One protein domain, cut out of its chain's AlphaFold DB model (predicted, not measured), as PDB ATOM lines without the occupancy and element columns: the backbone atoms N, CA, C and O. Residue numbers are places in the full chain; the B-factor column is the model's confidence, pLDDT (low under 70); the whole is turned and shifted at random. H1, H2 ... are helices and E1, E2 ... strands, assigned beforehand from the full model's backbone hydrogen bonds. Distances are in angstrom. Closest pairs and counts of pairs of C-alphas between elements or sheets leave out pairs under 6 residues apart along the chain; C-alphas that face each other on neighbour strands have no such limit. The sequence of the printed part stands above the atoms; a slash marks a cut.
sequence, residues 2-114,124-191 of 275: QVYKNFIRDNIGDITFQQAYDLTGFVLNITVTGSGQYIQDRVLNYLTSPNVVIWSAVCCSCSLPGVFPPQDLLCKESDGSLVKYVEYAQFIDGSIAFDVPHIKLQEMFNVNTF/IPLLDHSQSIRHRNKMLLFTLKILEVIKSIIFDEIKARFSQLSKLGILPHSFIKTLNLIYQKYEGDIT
ATOM      1  N   GLN A   2      35.336  -0.184  -7.515       82.31
ATOM      2  CA  GLN A   2      36.290   0.606  -8.317       82.31
ATOM      3  C   GLN A   2      35.644   1.432  -9.445       82.31
ATOM      4  O   GLN A   2      35.972   2.601  -9.603       82.31
ATOM      5  N   VAL A   3      34.681   0.857 -10.177       85.69
ATOM      6  CA  VAL A   3      33.931   1.576 -11.229       85.69
ATOM      7  C   VAL A   3      33.177   2.778 -10.657       85.69
ATOM      8  O   VAL A   3      33.244   3.864 -11.216       85.69
ATOM      9  N   TYR A   4      32.512   2.600  -9.512       84.56
ATOM     10  CA  TYR A   4      31.790   3.674  -8.827       84.56
ATOM     11  C   TYR A   4      32.742   4.768  -8.331       84.56
ATOM     12  O   TYR A   4      32.501   5.946  -8.559       84.56
ATOM     13  N   LYS A   5      33.869   4.376  -7.729       88.50
ATOM     14  CA  LYS A   5      34.916   5.300  -7.283       88.50
ATOM     15  C   LYS A   5      35.460   6.144  -8.435       88.50
ATOM     16  O   LYS A   5      35.551   7.357  -8.287       88.50
ATOM     17  N   ASN A   6      35.793   5.517  -9.562       90.31
ATOM     18  CA  ASN A   6      36.268   6.231 -10.745       90.31
ATOM     19  C   ASN A   6      35.180   7.175 -11.271       90.31
ATOM     20  O   ASN A   6      35.440   8.357 -11.418       90.31
ATOM     21  N   PHE A   7      33.937   6.700 -11.407       90.12
ATOM     22  CA  PHE A   7      32.812   7.531 -11.840       90.12
ATOM     23  C   PHE A   7      32.635   8.784 -10.971       90.12
ATOM     24  O   PHE A   7      32.545   9.891 -11.496       90.12
ATOM     25  N   ILE A   8      32.615   8.645  -9.643       91.19
ATOM     26  CA  ILE A   8      32.460   9.796  -8.744       91.19
ATOM     27  C   ILE A   8      33.680  10.720  -8.825       91.19
ATOM     28  O   ILE A   8      33.520  11.939  -8.875       91.19
ATOM     29  N   ARG A   9      34.893  10.159  -8.868       92.25
ATOM     30  CA  ARG A   9      36.130  10.943  -8.954       92.25
ATOM     31  C   ARG A   9      36.234  11.718 -10.268       92.25
ATOM     32  O   ARG A   9      36.644  12.869 -10.232       92.25
ATOM     33  N   ASP A  10      35.803  11.139 -11.383       93.19
ATOM     34  CA  ASP A  10      35.826  11.787 -12.699       93.19
ATOM     35  C   ASP A  10      34.812  12.943 -12.786       93.19
ATOM     36  O   ASP A  10      35.051  13.923 -13.486       93.19
ATOM     37  N   ASN A  11      33.695  12.860 -12.050       91.81
ATOM     38  CA  ASN A  11      32.660  13.900 -12.037       91.81
ATOM     39  C   ASN A  11      32.927  15.023 -11.020       91.81
ATOM     40  O   ASN A  11      32.625  16.180 -11.300       91.81
ATOM     41  N   ILE A  12      33.444  14.699  -9.829       91.00
ATOM     42  CA  ILE A  12      33.654  15.673  -8.738       91.00
ATOM     43  C   ILE A  12      35.090  16.217  -8.732       91.00
ATOM     44  O   ILE A  12      35.319  17.363  -8.351       91.00
ATOM     45  N   GLY A  13      36.067  15.402  -9.130       91.94
ATOM     46  CA  GLY A  13      37.486  15.677  -8.933       91.94
ATOM     47  C   GLY A  13      37.937  15.516  -7.476       91.94
ATOM     48  O   GLY A  13      37.180  15.117  -6.589       91.94
ATOM     49  N   ASP A  14      39.201  15.854  -7.214       94.25
ATOM     50  CA  ASP A  14      39.820  15.783  -5.881       94.25
ATOM     51  C   ASP A  14      39.548  17.061  -5.055       94.25
ATOM     52  O   ASP A  14      40.472  17.736  -4.581       94.25
ATOM     53  N   ILE A  15      38.258  17.402  -4.925       95.12
ATOM     54  CA  ILE A  15      37.743  18.547  -4.160       95.12
ATOM     55  C   ILE A  15      37.493  18.145  -2.701       95.12
ATOM     56  O   ILE A  15      36.903  17.101  -2.406       95.12
ATOM     57  N   THR A  16      37.932  19.003  -1.781       96.75
ATOM     58  CA  THR A  16      37.724  18.852  -0.331       96.75
ATOM     59  C   THR A  16      36.441  19.531   0.156       96.75
ATOM     60  O   THR A  16      35.884  20.384  -0.538       96.75
ATOM     61  N   PHE A  17      35.968  19.194   1.360       97.00
ATOM     62  CA  PHE A  17      34.790  19.849   1.949       97.00
ATOM     63  C   PHE A  17      34.957  21.365   2.090       97.00
ATOM     64  O   PHE A  17      34.017  22.099   1.793       97.00
ATOM     65  N   GLN A  18      36.140  21.834   2.501       96.38
ATOM     66  CA  GLN A  18      36.419  23.268   2.606       96.38
ATOM     67  C   GLN A  18      36.334  23.947   1.236       96.38
ATOM     68  O   GLN A  18      35.620  24.928   1.075       96.38
ATOM     69  N   GLN A  19      36.982  23.368   0.221       95.50
ATOM     70  CA  GLN A  19      36.958  23.914  -1.138       95.50
ATOM     71  C   GLN A  19      35.543  23.955  -1.721       95.50
ATOM     72  O   GLN A  19      35.172  24.933  -2.360       95.50
ATOM     73  N   ALA A  20      34.733  22.919  -1.497       96.06
ATOM     74  CA  ALA A  20      33.349  22.918  -1.961       96.06
ATOM     75  C   ALA A  20      32.504  24.002  -1.274       96.06
ATOM     76  O   ALA A  20      31.670  24.631  -1.931       96.06
ATOM     77  N   TYR A  21      32.741  24.248   0.018       96.81
ATOM     78  CA  TYR A  21      32.095  25.334   0.747       96.81
ATOM     79  C   TYR A  21      32.526  26.706   0.217       96.81
ATOM     80  O   TYR A  21      31.668  27.529  -0.085       96.81
ATOM     81  N   ASP A  22      33.822  26.927   0.004       96.50
ATOM     82  CA  ASP A  22      34.340  28.203  -0.507       96.50
ATOM     83  C   ASP A  22      33.844  28.504  -1.932       96.50
ATOM     84  O   ASP A  22      33.571  29.654  -2.273       96.50
ATOM     85  N   LEU A  23      33.688  27.468  -2.766       94.62
ATOM     86  CA  LEU A  23      33.210  27.603  -4.144       94.62
ATOM     87  C   LEU A  23      31.704  27.867  -4.242       94.62
ATOM     88  O   LEU A  23      31.266  28.585  -5.139       94.62
ATOM     89  N   THR A  24      30.903  27.240  -3.381       94.69
ATOM     90  CA  THR A  24      29.444  27.187  -3.570       94.69
ATOM     91  C   THR A  24      28.645  27.879  -2.469       94.69
ATOM     92  O   THR A  24      27.476  28.199  -2.671       94.69
ATOM     93  N   GLY A  25      29.241  28.079  -1.294       92.19
ATOM     94  CA  GLY A  25      28.559  28.500  -0.072       92.19
ATOM     95  C   GLY A  25      27.639  27.434   0.539       92.19
ATOM     96  O   GLY A  25      27.069  27.669   1.605       92.19
ATOM     97  N   PHE A  26      27.478  26.266  -0.095       93.12
ATOM     98  CA  PHE A  26      26.633  25.195   0.423       93.12
ATOM     99  C   PHE A  26      27.373  24.347   1.452       93.12
ATOM    100  O   PHE A  26      28.487  23.867   1.236       93.12
ATOM    101  N   VAL A  27      26.700  24.101   2.572       94.75
ATOM    102  CA  VAL A  27      27.194  23.226   3.631       94.75
ATOM    103  C   VAL A  27      26.886  21.770   3.281       94.75
ATOM    104  O   VAL A  27      25.780  21.276   3.510       94.75
ATOM    105  N   LEU A  28      27.876  21.068   2.732       95.25
ATOM    106  CA  LEU A  28      27.778  19.636   2.453       95.25
ATOM    107  C   LEU A  28      28.013  18.814   3.730       95.25
ATOM    108  O   LEU A  28      29.023  18.994   4.410       95.25
ATOM    109  N   ASN A  29      27.104  17.879   4.018       94.25
ATOM    110  CA  ASN A  29      27.210  16.926   5.123       94.25
ATOM    111  C   ASN A  29      27.106  15.493   4.596       94.25
ATOM    112  O   ASN A  29      26.161  15.174   3.879       94.25
ATOM    113  N   ILE A  30      28.045  14.628   4.979       93.88
ATOM    114  CA  ILE A  30      28.043  13.199   4.632       93.88
ATOM    115  C   ILE A  30      28.239  12.378   5.907       93.88
ATOM    116  O   ILE A  30      29.148  12.653   6.690       93.88
ATOM    117  N   THR A  31      27.398  11.369   6.133       91.62
ATOM    118  CA  THR A  31      27.513  10.477   7.292       91.62
ATOM    119  C   THR A  31      28.318   9.232   6.952       91.62
ATOM    120  O   THR A  31      28.224   8.681   5.859       91.62
ATOM    121  N   VAL A  32      29.139   8.781   7.897       91.12
ATOM    122  CA  VAL A  32      29.907   7.540   7.774       91.12
ATOM    123  C   VAL A  32      29.896   6.786   9.096       91.12
ATOM    124  O   VAL A  32      30.023   7.385  10.169       91.12
ATOM    125  N   THR A  33      29.773   5.467   9.010       88.38
ATOM    126  CA  THR A  33      29.740   4.575  10.172       88.38
ATOM    127  C   THR A  33      31.094   3.892  10.322       88.38
ATOM    128  O   THR A  33      31.685   3.457   9.333       88.38
ATOM    129  N   GLY A  34      31.607   3.773  11.546       88.31
ATOM    130  CA  GLY A  34      32.848   3.038  11.801       88.31
ATOM    131  C   GLY A  34      32.681   1.531  11.585       88.31
ATOM    132  O   GLY A  34      31.727   0.936  12.088       88.31
ATOM    133  N   SER A  35      33.608   0.879  10.873       85.19
ATOM    134  CA  SER A  35      33.530  -0.576  10.641       85.19
ATOM    135  C   SER A  35      33.779  -1.402  11.914       85.19
ATOM    136  O   SER A  35      33.229  -2.492  12.076       85.19
ATOM    137  N   GLY A  36      34.599  -0.882  12.830       78.44
ATOM    138  CA  GLY A  36      35.000  -1.527  14.079       78.44
ATOM    139  C   GLY A  36      34.166  -1.098  15.289       78.44
ATOM    140  O   GLY A  36      33.487  -0.077  15.274       78.44
ATOM    141  N   GLN A  37      34.248  -1.861  16.384       69.69
ATOM    142  CA  GLN A  37      33.537  -1.533  17.632       69.69
ATOM    143  C   GLN A  37      34.038  -0.238  18.289       69.69
ATOM    144  O   GLN A  37      33.251   0.478  18.900       69.69
ATOM    145  N   TYR A  38      35.327   0.066  18.137       77.62
ATOM    146  CA  TYR A  38      35.971   1.249  18.718       77.62
ATOM    147  C   TYR A  38      36.010   2.453  17.768       77.62
ATOM    148  O   TYR A  38      36.453   3.531  18.155       77.62
ATOM    149  N   ILE A  39      35.557   2.282  16.522       82.25
ATOM    150  CA  ILE A  39      35.532   3.355  15.530       82.25
ATOM    151  C   ILE A  39      34.181   4.054  15.637       82.25
ATOM    152  O   ILE A  39      33.134   3.427  15.500       82.25
ATOM    153  N   GLN A  40      34.216   5.357  15.900       84.31
ATOM    154  CA  GLN A  40      33.016   6.172  16.059       84.31
ATOM    155  C   GLN A  40      32.449   6.644  14.719       84.31
ATOM    156  O   GLN A  40      33.191   6.932  13.776       84.31
ATOM    157  N   ASP A  41      31.129   6.812  14.698       87.06
ATOM    158  CA  ASP A  41      30.377   7.318  13.553       87.06
ATOM    159  C   ASP A  41      30.513   8.838  13.440       87.06
ATOM    160  O   ASP A  41      30.416   9.584  14.428       87.06
ATOM    161  N   ARG A  42      30.709   9.330  12.217       89.06
ATOM    162  CA  ARG A  42      31.072  10.727  11.952       89.06
ATOM    163  C   ARG A  42      30.103  11.375  10.972       89.06
ATOM    164  O   ARG A  42      29.578  10.728  10.072       89.06
ATOM    165  N   VAL A  43      29.893  12.675  11.166       92.06
ATOM    166  CA  VAL A  43      29.260  13.559  10.181       92.06
ATOM    167  C   VAL A  43      30.375  14.437   9.636       92.06
ATOM    168  O   VAL A  43      30.964  15.228  10.375       92.06
ATOM    169  N   LEU A  44      30.718  14.214   8.377       94.38
ATOM    170  CA  LEU A  44      31.789  14.891   7.664       94.38
ATOM    171  C   LEU A  44      31.221  16.144   7.006       94.38
ATOM    172  O   LEU A  44      30.247  16.060   6.257       94.38
ATOM    173  N   ASN A  45      31.822  17.289   7.302       95.19
ATOM    174  CA  ASN A  45      31.501  18.577   6.702       95.19
ATOM    175  C   ASN A  45      32.729  19.499   6.735       95.19
ATOM    176  O   ASN A  45      33.803  19.104   7.193       95.19
ATOM    177  N   TYR A  46      32.570  20.735   6.261       96.06
ATOM    178  CA  TYR A  46      33.660  21.712   6.234       96.06
ATOM    179  C   TYR A  46      34.162  22.112   7.637       96.06
ATOM    180  O   TYR A  46      35.329  22.451   7.778       96.06
ATOM    181  N   LEU A  47      33.335  22.015   8.688       94.69
ATOM    182  CA  LEU A  47      33.741  22.310  10.071       94.69
ATOM    183  C   LEU A  47      34.488  21.140  10.724       94.69
ATOM    184  O   LEU A  47      35.478  21.337  11.421       94.69
ATOM    185  N   THR A  48      34.005  19.913  10.530       93.81
ATOM    186  CA  THR A  48      34.520  18.718  11.216       93.81
ATOM    187  C   THR A  48      35.646  18.033  10.461       93.81
ATOM    188  O   THR A  48      36.419  17.281  11.052       93.81
ATOM    189  N   SER A  49      35.697  18.181   9.138       95.31
ATOM    190  CA  SER A  49      36.609  17.447   8.256       95.31
ATOM    191  C   SER A  49      36.916  18.244   6.974       95.31
ATOM    192  O   SER A  49      36.693  17.737   5.872       95.31
ATOM    193  N   PRO A  50      37.463  19.476   7.090       95.94
ATOM    194  CA  PRO A  50      37.666  20.393   5.963       95.94
ATOM    195  C   PRO A  50      38.524  19.807   4.840       95.94
ATOM    196  O   PRO A  50      38.214  20.003   3.667       95.94
ATOM    197  N   ASN A  51      39.569  19.054   5.198       96.31
ATOM    198  CA  ASN A  51      40.570  18.536   4.261       96.31
ATOM    199  C   ASN A  51      40.185  17.185   3.639       96.31
ATOM    200  O   ASN A  51      40.922  16.668   2.802       96.31
ATOM    201  N   VAL A  52      39.068  16.576   4.054       96.50
ATOM    202  CA  VAL A  52      38.626  15.285   3.509       96.50
ATOM    203  C   VAL A  52      38.105  15.479   2.089       96.50
ATOM    204  O   VAL A  52      37.374  16.428   1.806       96.50
ATOM    205  N   VAL A  53      38.477  14.568   1.191       96.31
ATOM    206  CA  VAL A  53      38.057  14.608  -0.210       96.31
ATOM    207  C   VAL A  53      36.672  13.993  -0.363       96.31
ATOM    208  O   VAL A  53      36.427  12.864   0.077       96.31
ATOM    209  N   ILE A  54      35.774  14.719  -1.028       96.25
ATOM    210  CA  ILE A  54      34.340  14.409  -1.078       96.25
ATOM    211  C   ILE A  54      34.078  13.042  -1.706       96.25
ATOM    212  O   ILE A  54      33.308  12.260  -1.151       96.25
ATOM    213  N   TRP A  55      34.748  12.700  -2.813       95.06
ATOM    214  CA  TRP A  55      34.525  11.403  -3.461       95.06
ATOM    215  C   TRP A  55      34.835  10.226  -2.524       95.06
ATOM    216  O   TRP A  55      34.147   9.206  -2.583       95.06
ATOM    217  N   SER A  56      35.827  10.364  -1.632       94.94
ATOM    218  CA  SER A  56      36.179   9.312  -0.669       94.94
ATOM    219  C   SER A  56      35.091   9.155   0.393       94.94
ATOM    220  O   SER A  56      34.664   8.037   0.670       94.94
ATOM    221  N   ALA A  57      34.550  10.274   0.887       94.69
ATOM    222  CA  ALA A  57      33.435  10.290   1.827       94.69
ATOM    223  C   ALA A  57      32.166   9.659   1.233       94.69
ATOM    224  O   ALA A  57      31.533   8.841   1.894       94.69
ATOM    225  N   VAL A  58      31.834   9.968  -0.026       93.94
ATOM    226  CA  VAL A  58      30.710   9.342  -0.748       93.94
ATOM    227  C   VAL A  58      30.932   7.830  -0.881       93.94
ATOM    228  O   VAL A  58      30.036   7.048  -0.576       93.94
ATOM    229  N   CYS A  59      32.137   7.391  -1.262       92.50
ATOM    230  CA  CYS A  59      32.445   5.961  -1.369       92.50
ATOM    231  C   CYS A  59      32.283   5.227  -0.028       92.50
ATOM    232  O   CYS A  59      31.731   4.127  -0.007       92.50
ATOM    233  N   CYS A  60      32.729   5.822   1.083       91.75
ATOM    234  CA  CYS A  60      32.511   5.277   2.425       91.75
ATOM    235  C   CYS A  60      31.018   5.236   2.779       91.75
ATOM    236  O   CYS A  60      30.519   4.193   3.200       91.75
ATOM    237  N   SER A  61      30.298   6.338   2.550       90.38
ATOM    238  CA  SER A  61      28.870   6.463   2.853       90.38
ATOM    239  C   SER A  61      27.997   5.510   2.041       90.38
ATOM    240  O   SER A  61      26.921   5.178   2.500       90.38
ATOM    241  N   CYS A  62      28.426   5.047   0.866       87.25
ATOM    242  CA  CYS A  62      27.676   4.070   0.068       87.25
ATOM    243  C   CYS A  62      28.184   2.627   0.237       87.25
ATOM    244  O   CYS A  62      27.754   1.725  -0.485       87.25
ATOM    245  N   SER A  63      29.120   2.383   1.159       86.94
ATOM    246  CA  SER A  63      29.719   1.064   1.356       86.94
ATOM    247  C   SER A  63      28.832   0.161   2.218       86.94
ATOM    248  O   SER A  63      29.111  -0.067   3.398       86.94
ATOM    249  N   LEU A  64      27.759  -0.360   1.615       82.75
ATOM    250  CA  LEU A  64      26.817  -1.260   2.278       82.75
ATOM    251  C   LEU A  64      27.496  -2.596   2.656       82.75
ATOM    252  O   LEU A  64      28.033  -3.277   1.769       82.75
ATOM    253  N   PRO A  65      27.450  -3.024   3.933       78.75
ATOM    254  CA  PRO A  65      27.971  -4.311   4.371       78.75
ATOM    255  C   PRO A  65      27.380  -5.465   3.568       78.75
ATOM    256  O   PRO A  65      26.172  -5.541   3.353       78.75
ATOM    257  N   GLY A  66      28.244  -6.374   3.124       78.31
ATOM    258  CA  GLY A  66      27.870  -7.519   2.292       78.31
ATOM    259  C   GLY A  66      27.854  -7.234   0.788       78.31
ATOM    260  O   GLY A  66      28.023  -8.171   0.015       78.31
ATOM    261  N   VAL A  67      27.734  -5.969   0.360       81.94
ATOM    262  CA  VAL A  67      27.816  -5.583  -1.064       81.94
ATOM    263  C   VAL A  67      29.179  -4.982  -1.391       81.94
ATOM    264  O   VAL A  67      29.797  -5.354  -2.390       81.94
ATOM    265  N   PHE A  68      29.677  -4.078  -0.543       84.56
ATOM    266  CA  PHE A  68      30.975  -3.435  -0.722       84.56
ATOM    267  C   PHE A  68      31.854  -3.570   0.529       84.56
ATOM    268  O   PHE A  68      31.345  -3.502   1.651       84.56
ATOM    269  N   PRO A  69      33.176  -3.772   0.358       88.19
ATOM    270  CA  PRO A  69      34.098  -3.819   1.484       88.19
ATOM    271  C   PRO A  69      34.271  -2.418   2.095       88.19
ATOM    272  O   PRO A  69      34.238  -1.443   1.334       88.19
ATOM    273  N   PRO A  70      34.529  -2.311   3.415       89.56
ATOM    274  CA  PRO A  70      34.807  -1.039   4.079       89.56
ATOM    275  C   PRO A  70      35.873  -0.219   3.343       89.56
ATOM    276  O   PRO A  70      36.826  -0.777   2.795       89.56
ATOM    277  N   GLN A  71      35.705   1.101   3.323       92.44
ATOM    278  CA  GLN A  71      36.581   2.023   2.598       92.44
ATOM    279  C   GLN A  71      37.316   2.966   3.550       92.44
ATOM    280  O   GLN A  71      36.809   3.315   4.619       92.44
ATOM    281  N   ASP A  72      38.500   3.401   3.129       93.62
ATOM    282  CA  ASP A  72      39.288   4.412   3.826       93.62
ATOM    283  C   ASP A  72      38.839   5.822   3.406       93.62
ATOM    284  O   ASP A  72      38.652   6.099   2.216       93.62
ATOM    285  N   LEU A  73      38.725   6.731   4.375       94.44
ATOM    286  CA  LEU A  73      38.578   8.159   4.098       94.44
ATOM    287  C   LEU A  73      39.928   8.749   3.708       94.44
ATOM    288  O   LEU A  73      40.934   8.460   4.360       94.44
ATOM    289  N   LEU A  74      39.940   9.615   2.698       95.56
ATOM    290  CA  LEU A  74      41.154  10.294   2.256       95.56
ATOM    291  C   LEU A  74      41.072  11.789   2.536       95.56
ATOM    292  O   LEU A  74      40.034  12.415   2.311       95.56
ATOM    293  N   CYS A  75      42.178  12.367   2.986       95.44
ATOM    294  CA  CYS A  75      42.359  13.806   3.079       95.44
ATOM    295  C   CYS A  75      43.466  14.282   2.145       95.44
ATOM    296  O   CYS A  75      44.339  13.520   1.727       95.44
ATOM    297  N   LYS A  76      43.370  15.559   1.789       95.81
ATOM    298  CA  LYS A  76      44.341  16.254   0.962       95.81
ATOM    299  C   LYS A  76      45.330  16.984   1.860       95.81
ATOM    300  O   LYS A  76      44.910  17.782   2.702       95.81
ATOM    301  N   GLU A  77      46.613  16.706   1.686       93.56
ATOM    302  CA  GLU A  77      47.686  17.434   2.365       93.56
ATOM    303  C   GLU A  77      48.010  18.760   1.657       93.56
ATOM    304  O   GLU A  77      47.485  19.070   0.582       93.56
ATOM    305  N   SER A  78      48.862  19.579   2.281       90.38
ATOM    306  CA  SER A  78      49.288  20.882   1.750       90.38
ATOM    307  C   SER A  78      50.059  20.777   0.430       90.38
ATOM    308  O   SER A  78      50.029  21.715  -0.364       90.38
ATOM    309  N   ASP A  79      50.707  19.640   0.176       90.69
ATOM    310  CA  ASP A  79      51.390  19.311  -1.079       90.69
ATOM    311  C   ASP A  79      50.426  18.842  -2.191       90.69
ATOM    312  O   ASP A  79      50.825  18.669  -3.342       90.69
ATOM    313  N   GLY A  80      49.142  18.658  -1.864       88.44
ATOM    314  CA  GLY A  80      48.118  18.152  -2.770       88.44
ATOM    315  C   GLY A  80      48.059  16.626  -2.878       88.44
ATOM    316  O   GLY A  80      47.225  16.125  -3.637       88.44
ATOM    317  N   SER A  81      48.887  15.892  -2.130       93.75
ATOM    318  CA  SER A  81      48.839  14.434  -2.056       93.75
ATOM    319  C   SER A  81      47.606  13.953  -1.282       93.75
ATOM    320  O   SER A  81      47.011  14.680  -0.479       93.75
ATOM    321  N   LEU A  82      47.174  12.723  -1.577       94.69
ATOM    322  CA  LEU A  82      46.040  12.085  -0.915       94.69
ATOM    323  C   LEU A  82      46.540  11.048   0.081       94.69
ATOM    324  O   LEU A  82      47.091  10.019  -0.316       94.69
ATOM    325  N   VAL A  83      46.275  11.293   1.358       95.00
ATOM    326  CA  VAL A  83      46.641  10.402   2.462       95.00
ATOM    327  C   VAL A  83      45.396   9.915   3.189       95.00
ATOM    328  O   VAL A  83      44.299  10.455   3.028       95.00
ATOM    329  N   LYS A  84      45.538   8.856   3.986       94.62
ATOM    330  CA  LYS A  84      44.434   8.370   4.814       94.62
ATOM    331  C   LYS A  84      44.111   9.393   5.895       94.62
ATOM    332  O   LYS A  84      44.991   9.813   6.634       94.62
ATOM    333  N   TYR A  85      42.831   9.716   6.041       91.50
ATOM    334  CA  TYR A  85      42.365  10.604   7.102       91.50
ATOM    335  C   TYR A  85      42.546   9.984   8.495       91.50
ATOM    336  O   TYR A  85      42.832  10.683   9.462       91.50
ATOM    337  N   VAL A  86      42.384   8.660   8.601       89.94
ATOM    338  CA  VAL A  86      42.657   7.886   9.817       89.94
ATOM    339  C   VAL A  86      43.332   6.577   9.412       89.94
ATOM    340  O   VAL A  86      42.758   5.807   8.647       89.94
ATOM    341  N   GLU A  87      44.537   6.306   9.917       85.31
ATOM    342  CA  GLU A  87      45.344   5.149   9.489       85.31
ATOM    343  C   GLU A  87      44.687   3.793   9.791       85.31
ATOM    344  O   GLU A  87      44.679   2.902   8.941       85.31
ATOM    345  N   TYR A  88      44.107   3.653  10.987       85.75
ATOM    346  CA  TYR A  88      43.579   2.386  11.512       85.75
ATOM    347  C   TYR A  88      42.048   2.308  11.504       85.75
ATOM    348  O   TYR A  88      41.474   1.464  12.194       85.75
ATOM    349  N   ALA A  89      41.367   3.195  10.772       87.12
ATOM    350  CA  ALA A  89      39.911   3.204  10.724       87.12
ATOM    351  C   ALA A  89      39.381   3.080   9.301       87.12
ATOM    352  O   ALA A  89      39.702   3.874   8.421       87.12
ATOM    353  N   GLN A  90      38.493   2.108   9.130       89.25
ATOM    354  CA  GLN A  90      37.697   1.945   7.928       89.25
ATOM    355  C   GLN A  90      36.249   2.309   8.215       89.25
ATOM    356  O   GLN A  90      35.752   2.157   9.337       89.25
ATOM    357  N   PHE A  91      35.570   2.764   7.172       90.69
ATOM    358  CA  PHE A  91      34.207   3.250   7.258       90.69
ATOM    359  C   PHE A  91      33.291   2.470   6.318       90.69
ATOM    360  O   PHE A  91      33.695   2.003   5.250       90.69
ATOM    361  N   ILE A  92      32.052   2.320   6.762       87.31
ATOM    362  CA  ILE A  92      30.941   1.698   6.047       87.31
ATOM    363  C   ILE A  92      29.791   2.703   5.934       87.31
ATOM    364  O   ILE A  92      29.872   3.819   6.459       87.31
ATOM    365  N   ASP A  93      28.721   2.280   5.264       82.19
ATOM    366  CA  ASP A  93      27.538   3.096   5.008       82.19
ATOM    367  C   ASP A  93      27.024   3.832   6.264       82.19
ATOM    368  O   ASP A  93      26.836   3.248   7.339       82.19
ATOM    369  N   GLY A  94      26.822   5.143   6.119       66.06
ATOM    370  CA  GLY A  94      26.318   6.042   7.156       66.06
ATOM    371  C   GLY A  94      24.884   5.736   7.592       66.06
ATOM    372  O   GLY A  94      24.539   5.998   8.747       66.06
ATOM    373  N   SER A  95      24.086   5.098   6.725       66.38
ATOM    374  CA  SER A  95      22.707   4.682   7.011       66.38
ATOM    375  C   SER A  95      22.608   3.721   8.200       66.38
ATOM    376  O   SER A  95      21.573   3.676   8.859       66.38
ATOM    377  N   ILE A  96      23.702   3.008   8.513       61.81
ATOM    378  CA  ILE A  96      23.811   2.012   9.590       61.81
ATOM    379  C   ILE A  96      23.771   2.627  10.980       61.81
ATOM    380  O   ILE A  96      23.194   2.053  11.903       61.81
ATOM    381  N   ALA A  97      24.423   3.770  11.148       60.28
ATOM    382  CA  ALA A  97      24.458   4.458  12.424       60.28
ATOM    383  C   ALA A  97      23.389   5.538  12.491       60.28
ATOM    384  O   ALA A  97      22.590   5.558  13.429       60.28
ATOM    385  N   PHE A  98      23.402   6.443  11.507       62.94
ATOM    386  CA  PHE A  98      22.503   7.583  11.450       62.94
ATOM    387  C   PHE A  98      22.245   8.000   9.994       62.94
ATOM    388  O   PHE A  98      23.013   8.780   9.434       62.94
ATOM    389  N   ASP A  99      21.131   7.550   9.411       68.94
ATOM    390  CA  ASP A  99      20.690   7.962   8.065       68.94
ATOM    391  C   ASP A  99      20.454   9.482   7.984       68.94
ATOM    392  O   ASP A  99      21.102  10.174   7.203       68.94
ATOM    393  N   VAL A 100      19.650  10.047   8.900       79.38
ATOM    394  CA  VAL A 100      19.522  11.508   9.071       79.38
ATOM    395  C   VAL A 100      20.024  11.934  10.462       79.38
ATOM    396  O   VAL A 100      19.355  11.674  11.470       79.38
ATOM    397  N   PRO A 101      21.201  12.585  10.578       83.50
ATOM    398  CA  PRO A 101      21.802  12.950  11.863       83.50
ATOM    399  C   PRO A 101      21.212  14.257  12.428       83.50
ATOM    400  O   PRO A 101      21.925  15.245  12.601       83.50
ATOM    401  N   HIS A 102      19.908  14.267  12.732       84.69
ATOM    402  CA  HIS A 102      19.166  15.466  13.162       84.69
ATOM    403  C   HIS A 102      19.843  16.242  14.298       84.69
ATOM    404  O   HIS A 102      20.053  17.442  14.168       84.69
ATOM    405  N   ILE A 103      20.224  15.549  15.377       85.38
ATOM    406  CA  ILE A 103      20.815  16.167  16.575       85.38
ATOM    407  C   ILE A 103      22.139  16.856  16.225       85.38
ATOM    408  O   ILE A 103      22.327  18.023  16.542       85.38
ATOM    409  N   LYS A 104      23.026  16.177  15.487       87.44
ATOM    410  CA  LYS A 104      24.325  16.751  15.103       87.44
ATOM    411  C   LYS A 104      24.159  17.958  14.177       87.44
ATOM    412  O   LYS A 104      24.900  18.923  14.303       87.44
ATOM    413  N   LEU A 105      23.188  17.929  13.259       90.44
ATOM    414  CA  LEU A 105      22.906  19.065  12.371       90.44
ATOM    415  C   LEU A 105      22.276  20.248  13.121       90.44
ATOM    416  O   LEU A 105      22.610  21.397  12.838       90.44
ATOM    417  N   GLN A 106      21.409  19.972  14.097       90.94
ATOM    418  CA  GLN A 106      20.882  20.972  15.026       90.94
ATOM    419  C   GLN A 106      22.003  21.625  15.837       90.94
ATOM    420  O   GLN A 106      22.065  22.845  15.912       90.94
ATOM    421  N   GLU A 107      22.919  20.836  16.388       90.56
ATOM    422  CA  GLU A 107      24.033  21.338  17.196       90.56
ATOM    423  C   GLU A 107      25.051  22.134  16.366       90.56
ATOM    424  O   GLU A 107      25.498  23.193  16.794       90.56
ATOM    425  N   MET A 108      25.417  21.643  15.178       91.81
ATOM    426  CA  MET A 108      26.464  22.261  14.354       91.81
ATOM    427  C   MET A 108      25.983  23.487  13.581       91.81
ATOM    428  O   MET A 108      26.746  24.433  13.401       91.81
ATOM    429  N   PHE A 109      24.743  23.460  13.092       91.94
ATOM    430  CA  PHE A 109      24.239  24.452  12.140       91.94
ATOM    431  C   PHE A 109      22.934  25.115  12.585       91.94
ATOM    432  O   PHE A 109      22.352  25.875  11.818       91.94
ATOM    433  N   ASN A 110      22.464  24.841  13.807       90.50
ATOM    434  CA  ASN A 110      21.215  25.382  14.347       90.50
ATOM    435  C   ASN A 110      20.007  25.139  13.420       90.50
ATOM    436  O   ASN A 110      19.131  25.991  13.262       90.50
ATOM    437  N   VAL A 111      19.979  23.971  12.767       89.81
ATOM    438  CA  VAL A 111      18.927  23.598  11.812       89.81
ATOM    439  C   VAL A 111      17.625  23.334  12.556       89.81
ATOM    440  O   VAL A 111      17.548  22.442  13.394       89.81
ATOM    441  N   ASN A 112      16.571  24.070  12.220       88.31
ATOM    442  CA  ASN A 112      15.261  23.947  12.861       88.31
ATOM    443  C   ASN A 112      14.257  23.099  12.067       88.31
ATOM    444  O   ASN A 112      13.237  22.698  12.618       88.31
ATOM    445  N   THR A 113      14.502  22.866  10.779       89.38
ATOM    446  CA  THR A 113      13.555  22.223   9.869       89.38
ATOM    447  C   THR A 113      14.286  21.287   8.922       89.38
ATOM    448  O   THR A 113      15.279  21.662   8.299       89.38
ATOM    449  N   PHE A 114      13.765  20.072   8.779       90.62
ATOM    450  CA  PHE A 114      14.335  19.026   7.941       90.62
ATOM    451  C   PHE A 114      13.400  18.660   6.793       90.62
ATOM    452  O   PHE A 114      12.275  18.196   6.993       90.62
ATOM    453  N   ILE A 124      10.549   2.608   3.605       73.88
ATOM    454  CA  ILE A 124       9.316   3.074   2.944       73.88
ATOM    455  C   ILE A 124       8.028   2.400   3.469       73.88
ATOM    456  O   ILE A 124       7.059   3.127   3.686       73.88
ATOM    457  N   PRO A 125       7.973   1.071   3.708       67.44
ATOM    458  CA  PRO A 125       6.784   0.415   4.264       67.44
ATOM    459  C   PRO A 125       6.523   0.728   5.745       67.44
ATOM    460  O   PRO A 125       5.427   0.479   6.241       67.44
ATOM    461  N   LEU A 126       7.540   1.201   6.469       63.69
ATOM    462  CA  LEU A 126       7.463   1.533   7.893       63.69
ATOM    463  C   LEU A 126       7.056   2.992   8.138       63.69
ATOM    464  O   LEU A 126       6.615   3.281   9.252       63.69
ATOM    465  N   LEU A 127       7.198   3.864   7.129       67.12
ATOM    466  CA  LEU A 127       6.821   5.280   7.185       67.12
ATOM    467  C   LEU A 127       5.319   5.458   7.388       67.12
ATOM    468  O   LEU A 127       4.504   4.689   6.868       67.12
ATOM    469  N   ASP A 128       4.953   6.523   8.096       62.34
ATOM    470  CA  ASP A 128       3.555   6.806   8.379       62.34
ATOM    471  C   ASP A 128       2.776   7.165   7.091       62.34
ATOM    472  O   ASP A 128       2.957   8.201   6.441       62.34
ATOM    473  N   HIS A 129       1.862   6.274   6.699       61.47
ATOM    474  CA  HIS A 129       0.955   6.465   5.566       61.47
ATOM    475  C   HIS A 129      -0.301   7.286   5.922       61.47
ATOM    476  O   HIS A 129      -1.148   7.515   5.043       61.47
ATOM    477  N   SER A 130      -0.425   7.778   7.162       52.41
ATOM    478  CA  SER A 130      -1.577   8.537   7.678       52.41
ATOM    479  C   SER A 130      -1.927   9.760   6.830       52.41
ATOM    480  O   SER A 130      -3.102  10.125   6.704       52.41
ATOM    481  N   GLN A 131      -0.936  10.362   6.162       53.28
ATOM    482  CA  GLN A 131      -1.140  11.532   5.304       53.28
ATOM    483  C   GLN A 131      -2.053  11.250   4.100       53.28
ATOM    484  O   GLN A 131      -2.718  12.164   3.618       53.28
ATOM    485  N   SER A 132      -2.142   9.995   3.645       50.50
ATOM    486  CA  SER A 132      -3.034   9.593   2.546       50.50
ATOM    487  C   SER A 132      -4.482   9.320   2.988       50.50
ATOM    488  O   SER A 132      -5.397   9.349   2.166       50.50
ATOM    489  N   ILE A 133      -4.716   9.105   4.290       51.81
ATOM    490  CA  ILE A 133      -6.002   8.633   4.848       51.81
ATOM    491  C   ILE A 133      -6.776   9.767   5.553       51.81
ATOM    492  O   ILE A 133      -7.960   9.620   5.868       51.81
ATOM    493  N   ARG A 134      -6.153  10.946   5.714       49.91
ATOM    494  CA  ARG A 134      -6.692  12.130   6.417       49.91
ATOM    495  C   ARG A 134      -8.092  12.577   5.955       49.91
ATOM    496  O   ARG A 134      -8.792  13.228   6.722       49.91
ATOM    497  N   HIS A 135      -8.534  12.195   4.754       50.97
ATOM    498  CA  HIS A 135      -9.808  12.640   4.179       50.97
ATOM    499  C   HIS A 135     -11.003  11.681   4.283       50.97
ATOM    500  O   HIS A 135     -12.080  12.078   3.846       50.97
ATOM    501  N   ARG A 136     -10.884  10.461   4.837       55.72
ATOM    502  CA  ARG A 136     -11.999   9.487   4.743       55.72
ATOM    503  C   ARG A 136     -12.733   9.124   6.034       55.72
ATOM    504  O   ARG A 136     -13.941   8.984   5.942       55.72
ATOM    505  N   ASN A 137     -12.092   8.988   7.204       63.12
ATOM    506  CA  ASN A 137     -12.803   8.595   8.440       63.12
ATOM    507  C   ASN A 137     -12.057   8.968   9.737       63.12
ATOM    508  O   ASN A 137     -10.966   8.462   9.996       63.12
ATOM    509  N   LYS A 138     -12.679   9.781  10.608       68.94
ATOM    510  CA  LYS A 138     -12.120  10.182  11.921       68.94
ATOM    511  C   LYS A 138     -11.916   9.006  12.886       68.94
ATOM    512  O   LYS A 138     -10.926   8.990  13.611       68.94
ATOM    513  N   MET A 139     -12.809   8.012  12.873       70.69
ATOM    514  CA  MET A 139     -12.685   6.816  13.721       70.69
ATOM    515  C   MET A 139     -11.480   5.955  13.312       70.69
ATOM    516  O   MET A 139     -10.736   5.492  14.166       70.69
ATOM    517  N   LEU A 140     -11.252   5.812  12.004       70.00
ATOM    518  CA  LEU A 140     -10.143   5.038  11.441       70.00
ATOM    519  C   LEU A 140      -8.793   5.728  11.710       70.00
ATOM    520  O   LEU A 140      -7.805   5.079  12.021       70.00
ATOM    521  N   LEU A 141      -8.760   7.064  11.681       68.44
ATOM    522  CA  LEU A 141      -7.589   7.845  12.100       68.44
ATOM    523  C   LEU A 141      -7.252   7.636  13.584       68.44
ATOM    524  O   LEU A 141      -6.083   7.504  13.935       68.44
ATOM    525  N   PHE A 142      -8.262   7.593  14.456       75.06
ATOM    526  CA  PHE A 142      -8.053   7.352  15.883       75.06
ATOM    527  C   PHE A 142      -7.531   5.934  16.156       75.06
ATOM    528  O   PHE A 142      -6.583   5.778  16.923       75.06
ATOM    529  N   THR A 143      -8.085   4.912  15.493       74.81
ATOM    530  CA  THR A 143      -7.599   3.530  15.638       74.81
ATOM    531  C   THR A 143      -6.184   3.355  15.097       74.81
ATOM    532  O   THR A 143      -5.375   2.703  15.750       74.81
ATOM    533  N   LEU A 144      -5.842   3.975  13.961       74.25
ATOM    534  CA  LEU A 144      -4.476   3.963  13.426       74.25
ATOM    535  C   LEU A 144      -3.486   4.642  14.376       74.25
ATOM    536  O   LEU A 144      -2.435   4.078  14.655       74.25
ATOM    537  N   LYS A 145      -3.858   5.786  14.960       75.25
ATOM    538  CA  LYS A 145      -3.016   6.482  15.942       75.25
ATOM    539  C   LYS A 145      -2.778   5.643  17.201       75.25
ATOM    540  O   LYS A 145      -1.677   5.637  17.740       75.25
ATOM    541  N   ILE A 146      -3.791   4.913  17.672       79.25
ATOM    542  CA  ILE A 146      -3.622   3.964  18.784       79.25
ATOM    543  C   ILE A 146      -2.687   2.823  18.380       79.25
ATOM    544  O   ILE A 146      -1.803   2.466  19.153       79.25
ATOM    545  N   LEU A 147      -2.855   2.264  17.180       78.25
ATOM    546  CA  LEU A 147      -1.986   1.201  16.675       78.25
ATOM    547  C   LEU A 147      -0.532   1.665  16.556       78.25
ATOM    548  O   LEU A 147       0.360   0.902  16.902       78.25
ATOM    549  N   GLU A 148      -0.284   2.904  16.135       75.75
ATOM    550  CA  GLU A 148       1.054   3.507  16.123       75.75
ATOM    551  C   GLU A 148       1.655   3.623  17.524       75.75
ATOM    552  O   GLU A 148       2.814   3.260  17.715       75.75
ATOM    553  N   VAL A 149       0.873   4.064  18.515       79.69
ATOM    554  CA  VAL A 149       1.327   4.146  19.915       79.69
ATOM    555  C   VAL A 149       1.613   2.756  20.488       79.69
ATOM    556  O   VAL A 149       2.631   2.545  21.140       79.69
ATOM    557  N   ILE A 150       0.750   1.773  20.226       81.94
ATOM    558  CA  ILE A 150       0.984   0.384  20.649       81.94
ATOM    559  C   ILE A 150       2.243  -0.162  19.972       81.94
ATOM    560  O   ILE A 150       3.082  -0.779  20.626       81.94
ATOM    561  N   LYS A 151       2.399   0.096  18.670       79.62
ATOM    562  CA  LYS A 151       3.572  -0.287  17.887       79.62
ATOM    563  C   LYS A 151       4.840   0.303  18.507       79.62
ATOM    564  O   LYS A 151       5.777  -0.455  18.743       79.62
ATOM    565  N   SER A 152       4.868   1.600  18.827       77.50
ATOM    566  CA  SER A 152       6.046   2.230  19.438       77.50
ATOM    567  C   SER A 152       6.380   1.624  20.803       77.50
ATOM    568  O   SER A 152       7.535   1.292  21.042       77.50
ATOM    569  N   ILE A 153       5.376   1.373  21.653       83.62
ATOM    570  CA  ILE A 153       5.577   0.744  22.971       83.62
ATOM    571  C   ILE A 153       6.168  -0.667  22.835       83.62
ATOM    572  O   ILE A 153       7.125  -1.003  23.530       83.62
ATOM    573  N   ILE A 154       5.629  -1.494  21.931       82.75
ATOM    574  CA  ILE A 154       6.145  -2.850  21.689       82.75
ATOM    575  C   ILE A 154       7.603  -2.792  21.229       82.75
ATOM    576  O   ILE A 154       8.432  -3.576  21.693       82.75
ATOM    577  N   PHE A 155       7.936  -1.867  20.328       77.25
ATOM    578  CA  PHE A 155       9.304  -1.725  19.839       77.25
ATOM    579  C   PHE A 155      10.272  -1.230  20.913       77.25
ATOM    580  O   PHE A 155      11.385  -1.758  20.999       77.25
ATOM    581  N   ASP A 156       9.857  -0.284  21.753       78.19
ATOM    582  CA  ASP A 156      10.665   0.194  22.876       78.19
ATOM    583  C   ASP A 156      10.941  -0.937  23.880       78.19
ATOM    584  O   ASP A 156      12.075  -1.092  24.342       78.19
ATOM    585  N   GLU A 157       9.952  -1.799  24.138       85.12
ATOM    586  CA  GLU A 157      10.116  -2.983  24.985       85.12
ATOM    587  C   GLU A 157      11.074  -4.001  24.351       85.12
ATOM    588  O   GLU A 157      12.014  -4.452  25.006       85.12
ATOM    589  N   ILE A 158      10.912  -4.327  23.061       81.25
ATOM    590  CA  ILE A 158      11.842  -5.212  22.337       81.25
ATOM    591  C   ILE A 158      13.266  -4.660  22.443       81.25
ATOM    592  O   ILE A 158      14.190  -5.382  22.824       81.25
ATOM    593  N   LYS A 159      13.458  -3.366  22.186       77.00
ATOM    594  CA  LYS A 159      14.764  -2.713  22.293       77.00
ATOM    595  C   LYS A 159      15.337  -2.810  23.706       77.00
ATOM    596  O   LYS A 159      16.523  -3.116  23.864       77.00
ATOM    597  N   ALA A 160      14.515  -2.590  24.730       80.69
ATOM    598  CA  ALA A 160      14.922  -2.712  26.123       80.69
ATOM    599  C   ALA A 160      15.364  -4.145  26.459       80.69
ATOM    600  O   ALA A 160      16.434  -4.332  27.043       80.69
ATOM    601  N   ARG A 161      14.608  -5.161  26.023       83.44
ATOM    602  CA  ARG A 161      14.938  -6.580  26.239       83.44
ATOM    603  C   ARG A 161      16.220  -6.990  25.525       83.44
ATOM    604  O   ARG A 161      17.076  -7.627  26.131       83.44
ATOM    605  N   PHE A 162      16.412  -6.566  24.278       77.62
ATOM    606  CA  PHE A 162      17.649  -6.830  23.541       77.62
ATOM    607  C   PHE A 162      18.863  -6.121  24.160       77.62
ATOM    608  O   PHE A 162      19.941  -6.710  24.246       77.62
ATOM    609  N   SER A 163      18.689  -4.895  24.665       76.12
ATOM    610  CA  SER A 163      19.730  -4.175  25.410       76.12
ATOM    611  C   SER A 163      20.118  -4.900  26.702       76.12
ATOM    612  O   SER A 163      21.304  -5.063  26.991       76.12
ATOM    613  N   GLN A 164      19.135  -5.409  27.452       84.00
ATOM    614  CA  GLN A 164      19.371  -6.225  28.648       84.00
ATOM    615  C   GLN A 164      20.117  -7.523  28.308       84.00
ATOM    616  O   GLN A 164      21.120  -7.832  28.945       84.00
ATOM    617  N   LEU A 165      19.685  -8.246  27.271       81.62
ATOM    618  CA  LEU A 165      20.316  -9.497  26.833       81.62
ATOM    619  C   LEU A 165      21.767  -9.308  26.376       81.62
ATOM    620  O   LEU A 165      22.611 -10.164  26.639       81.62
ATOM    621  N   SER A 166      22.079  -8.186  25.725       78.75
ATOM    622  CA  SER A 166      23.459  -7.893  25.335       78.75
ATOM    623  C   SER A 166      24.332  -7.502  26.526       78.75
ATOM    624  O   SER A 166      25.470  -7.955  26.609       78.75
ATOM    625  N   LYS A 167      23.796  -6.755  27.506       79.12
ATOM    626  CA  LYS A 167      24.502  -6.476  28.773       79.12
ATOM    627  C   LYS A 167      24.798  -7.748  29.569       79.12
ATOM    628  O   LYS A 167      25.811  -7.809  30.253       79.12
ATOM    629  N   LEU A 168      23.933  -8.755  29.455       82.31
ATOM    630  CA  LEU A 168      24.124 -10.085  30.042       82.31
ATOM    631  C   LEU A 168      25.086 -10.978  29.233       82.31
ATOM    632  O   LEU A 168      25.321 -12.116  29.622       82.31
ATOM    633  N   GLY A 169      25.638 -10.493  28.114       76.19
ATOM    634  CA  GLY A 169      26.609 -11.221  27.291       76.19
ATOM    635  C   GLY A 169      26.016 -12.317  26.397       76.19
ATOM    636  O   GLY A 169      26.763 -13.007  25.712       76.19
ATOM    637  N   ILE A 170      24.689 -12.474  26.369       79.56
ATOM    638  CA  ILE A 170      24.002 -13.540  25.617       79.56
ATOM    639  C   ILE A 170      23.926 -13.198  24.125       79.56
ATOM    640  O   ILE A 170      23.927 -14.082  23.270       79.56
ATOM    641  N   LEU A 171      23.839 -11.905  23.806       72.44
ATOM    642  CA  LEU A 171      23.525 -11.435  22.465       72.44
ATOM    643  C   LEU A 171      24.598 -10.453  21.971       72.44
ATOM    644  O   LEU A 171      24.878  -9.460  22.658       72.44
ATOM    645  N   PRO A 172      25.217 -10.697  20.799       71.50
ATOM    646  CA  PRO A 172      26.303  -9.855  20.330       71.50
ATOM    647  C   PRO A 172      25.794  -8.448  20.019       71.50
ATOM    648  O   PRO A 172      24.710  -8.253  19.467       71.50
ATOM    649  N   HIS A 173      26.612  -7.450  20.351       67.62
ATOM    650  CA  HIS A 173      26.275  -6.030  20.220       67.62
ATOM    651  C   HIS A 173      25.899  -5.621  18.775       67.62
ATOM    652  O   HIS A 173      25.225  -4.612  18.554       67.62
ATOM    653  N   SER A 174      26.291  -6.412  17.771       64.81
ATOM    654  CA  SER A 174      25.890  -6.242  16.371       64.81
ATOM    655  C   SER A 174      24.370  -6.278  16.172       64.81
ATOM    656  O   SER A 174      23.853  -5.468  15.408       64.81
ATOM    657  N   PHE A 175      23.636  -7.122  16.904       64.44
ATOM    658  CA  PHE A 175      22.172  -7.193  16.792       64.44
ATOM    659  C   PHE A 175      21.471  -5.941  17.334       64.44
ATOM    660  O   PHE A 175      20.430  -5.527  16.827       64.44
ATOM    661  N   ILE A 176      22.051  -5.292  18.346       66.00
ATOM    662  CA  ILE A 176      21.541  -4.004  18.834       66.00
ATOM    663  C   ILE A 176      21.730  -2.927  17.765       66.00
ATOM    664  O   ILE A 176      20.818  -2.133  17.539       66.00
ATOM    665  N   LYS A 177      22.878  -2.920  17.071       64.94
ATOM    666  CA  LYS A 177      23.098  -2.011  15.937       64.94
ATOM    667  C   LYS A 177      22.062  -2.252  14.831       64.94
ATOM    668  O   LYS A 177      21.459  -1.288  14.372       64.94
ATOM    669  N   THR A 178      21.761  -3.508  14.482       62.97
ATOM    670  CA  THR A 178      20.721  -3.823  13.483       62.97
ATOM    671  C   THR A 178      19.302  -3.468  13.932       62.97
ATOM    672  O   THR A 178      18.472  -3.130  13.100       62.97
ATOM    673  N   LEU A 179      19.000  -3.509  15.233       62.19
ATOM    674  CA  LEU A 179      17.697  -3.071  15.750       62.19
ATOM    675  C   LEU A 179      17.561  -1.545  15.759       62.19
ATOM    676  O   LEU A 179      16.505  -1.023  15.410       62.19
ATOM    677  N   ASN A 180      18.627  -0.821  16.106       63.44
ATOM    678  CA  ASN A 180      18.649   0.642  16.004       63.44
ATOM    679  C   ASN A 180      18.463   1.110  14.552       63.44
ATOM    680  O   ASN A 180      17.742   2.075  14.316       63.44
ATOM    681  N   LEU A 181      19.025   0.361  13.604       62.69
ATOM    682  CA  LEU A 181      18.839   0.492  12.158       62.69
ATOM    683  C   LEU A 181      17.399   0.334  11.657       62.69
ATOM    684  O   LEU A 181      17.071   0.737  10.553       62.69
ATOM    685  N   ILE A 182      16.534  -0.335  12.409       57.97
ATOM    686  CA  ILE A 182      15.142  -0.537  11.988       57.97
ATOM    687  C   ILE A 182      14.260   0.604  12.513       57.97
ATOM    688  O   ILE A 182      13.207   0.886  11.947       57.97
ATOM    689  N   TYR A 183      14.694   1.281  13.581       59.19
ATOM    690  CA  TYR A 183      13.866   2.204  14.360       59.19
ATOM    691  C   TYR A 183      14.412   3.636  14.427       59.19
ATOM    692  O   TYR A 183      13.951   4.452  15.227       59.19
ATOM    693  N   GLN A 184      15.411   3.983  13.615       65.38
ATOM    694  CA  GLN A 184      15.850   5.369  13.548       65.38
ATOM    695  C   GLN A 184      14.695   6.261  13.057       65.38
ATOM    696  O   GLN A 184      13.867   5.852  12.245       65.38
ATOM    697  N   LYS A 185      14.620   7.503  13.552       63.69
ATOM    698  CA  LYS A 185      13.746   8.512  12.947       63.69
ATOM    699  C   LYS A 185      14.279   8.821  11.548       63.69
ATOM    700  O   LYS A 185      15.254   9.549  11.406       63.69
ATOM    701  N   TYR A 186      13.649   8.213  10.553       67.88
ATOM    702  CA  TYR A 186      13.894   8.450   9.130       67.88
ATOM    703  C   TYR A 186      13.022   9.580   8.564       67.88
ATOM    704  O   TYR A 186      13.084   9.886   7.375       67.88
ATOM    705  N   GLU A 187      12.174  10.171   9.406       73.44
ATOM    706  CA  GLU A 187      11.242  11.227   9.040       73.44
ATOM    707  C   GLU A 187      11.767  12.588   9.504       73.44
ATOM    708  O   GLU A 187      12.135  12.762  10.666       73.44
ATOM    709  N   GLY A 188      11.764  13.558   8.590       80.00
ATOM    710  CA  GLY A 188      11.859  14.980   8.915       80.00
ATOM    711  C   GLY A 188      10.483  15.646   8.946       80.00
ATOM    712  O   GLY A 188       9.461  15.001   8.700       80.00
ATOM    713  N   ASP A 189      10.461  16.962   9.167       86.06
ATOM    714  CA  ASP A 189       9.238  17.782   9.131       86.06
ATOM    715  C   ASP A 189       8.491  17.640   7.798       86.06
ATOM    716  O   ASP A 189       7.258  17.583   7.742       86.06
ATOM    717  N   ILE A 190       9.253  17.531   6.706       87.62
ATOM    718  CA  ILE A 190       8.748  17.139   5.395       87.62
ATOM    719  C   ILE A 190       9.556  15.950   4.910       87.62
ATOM    720  O   ILE A 190      10.725  16.089   4.570       87.62
ATOM    721  N   THR A 191       8.904  14.798   4.794       88.56
ATOM    722  CA  THR A 191       9.515  13.613   4.190       88.56
ATOM    723  C   THR A 191       8.910  13.373   2.807       88.56
ATOM    724  O   THR A 191       7.690  13.408   2.626       88.56
TER     725      THR A 191
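What this domain is: This is residues 2 to 114 and 124 to 191 of the 275 residues of the protein "Patatin-like phospholipase family protein, putative" of Ichthyophthirius multifiliis (strain G5) (UniProt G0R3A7). The model has a small lobe and a long arm: in the lobe H3 stands over one face of the three-stranded sheet E2, E1, E5, with H1 packed on H3 and the strand hairpin E3 and E4 off to one side, while the arm is a helical hairpin in which H8 folds back beside the last part of the very long H7. Little H4, on the other face of the sheet, links the two by touching H8, and residues 134 to 139 stick out at the arm's far end, beside H6. The printed part has 181 residues, with eight named helices and five named strands in the order H1 H2 E1 E2 H3 E3 E4 E5 H4 H5 H6 H7 H8; both sheets are antiparallel and the class is mostly helix. The whole is loose, with a radius of gyration of the C-alphas of 20.0 A and spans of 66, 45 and 33 A.

How they stand to each other: Begin at H1, residues 2 to 12, which touches H3, residues 54 to 61; look at the C-alphas of Arg 9 and Trp 55, the closest, 5.7 A apart. The two run opposite ways at a steep tilt of 39 degrees. H2, residues 17 to 24, is close to H3 but not clearly touching it, with Phe 17 and Ile 54 the closest C-alphas at 6.2 A. Next find E1, residues 30 to 34, and E2, residues 42 to 44, an antiparallel hairpin with N 30 and O 44 within hydrogen-bond range at 2.9 A. On the other side of E1 is E5, residues 91 to 93, antiparallel to it, with N 92 and O 33 at 2.8 A. E1 is staggered: residues 30 to 32 pair with E2 and 32 to 34 with E5. H3 is on this sheet at a height of 7.1 A and stands up from it, its line rising 46 degrees. E3, residues 74 to 76, and E4, residues 82 to 84, form an antiparallel hairpin with N 75 and O 83 at 2.9 A; the closest C-alphas of H3 and E3 are those of Ser 56 and Leu 74, 5.9 A apart. H4, residues 95 to 98, is on the opposite face of the sheet from H3. It touches H8, residues 173 to 183, closest at the C-alphas of Ile 96 and Leu 181, 5.8 A. H5, residues 102 to 109, touches no helix. H6, residues 130 to 133, and H7, residues 138 to 167, only just touch, with 3 pairs of C-alphas within 8 A, the closest being Ile 133 and Leu 141 at 7.5 A. H7 touches H8 with residues 159 to 166 alone, opposite ways at a shallow tilt of 11 degrees, closest at the C-alphas of Ser 166 and His 173, 6.1 A. In H1, H2, H3, H5, H7 and H8 every O i to N i+4 pair is within hydrogen-bond range, while H4 and H6 are too short for such a pair.

Where its parts are: Find C-alpha 2 at (36.290, 0.606, -8.317); from there H1 runs 15.3 A to C-alpha 12. H2 is 10.6 A long, E1 13.3 A, E2 6.0 A, H3 10.4 A, E3 6.9 A, E4 7.0 A, E5 7.0 A, H4 5.3 A, H5 10.4 A and H6 5.3 A, first to last C-alpha. Then find C-alpha 138 at (-12.120, 10.182, 11.921), where H7 begins its 43.6 A. H8 runs 16.0 A and ends at C-alpha 183, (13.866, 2.204, 14.360).

The domain as a whole: The two C-alphas farthest apart, those of Asp 79 and Met 139, are 66.9 A apart. Residues 115 to 123 are not printed, and C-alphas 114 and 124 stand 17.5 A apart across this cut, which falls in the link from H5 to H6. Of the links printed whole, that from H3 to E3, residues 62 to 73, is long. The mean pLDDT of the printed part is 82.4; it is under 70 at residue 37, residues 94 to 99, residues 125 to 138, residue 141 and residues 173 to 186.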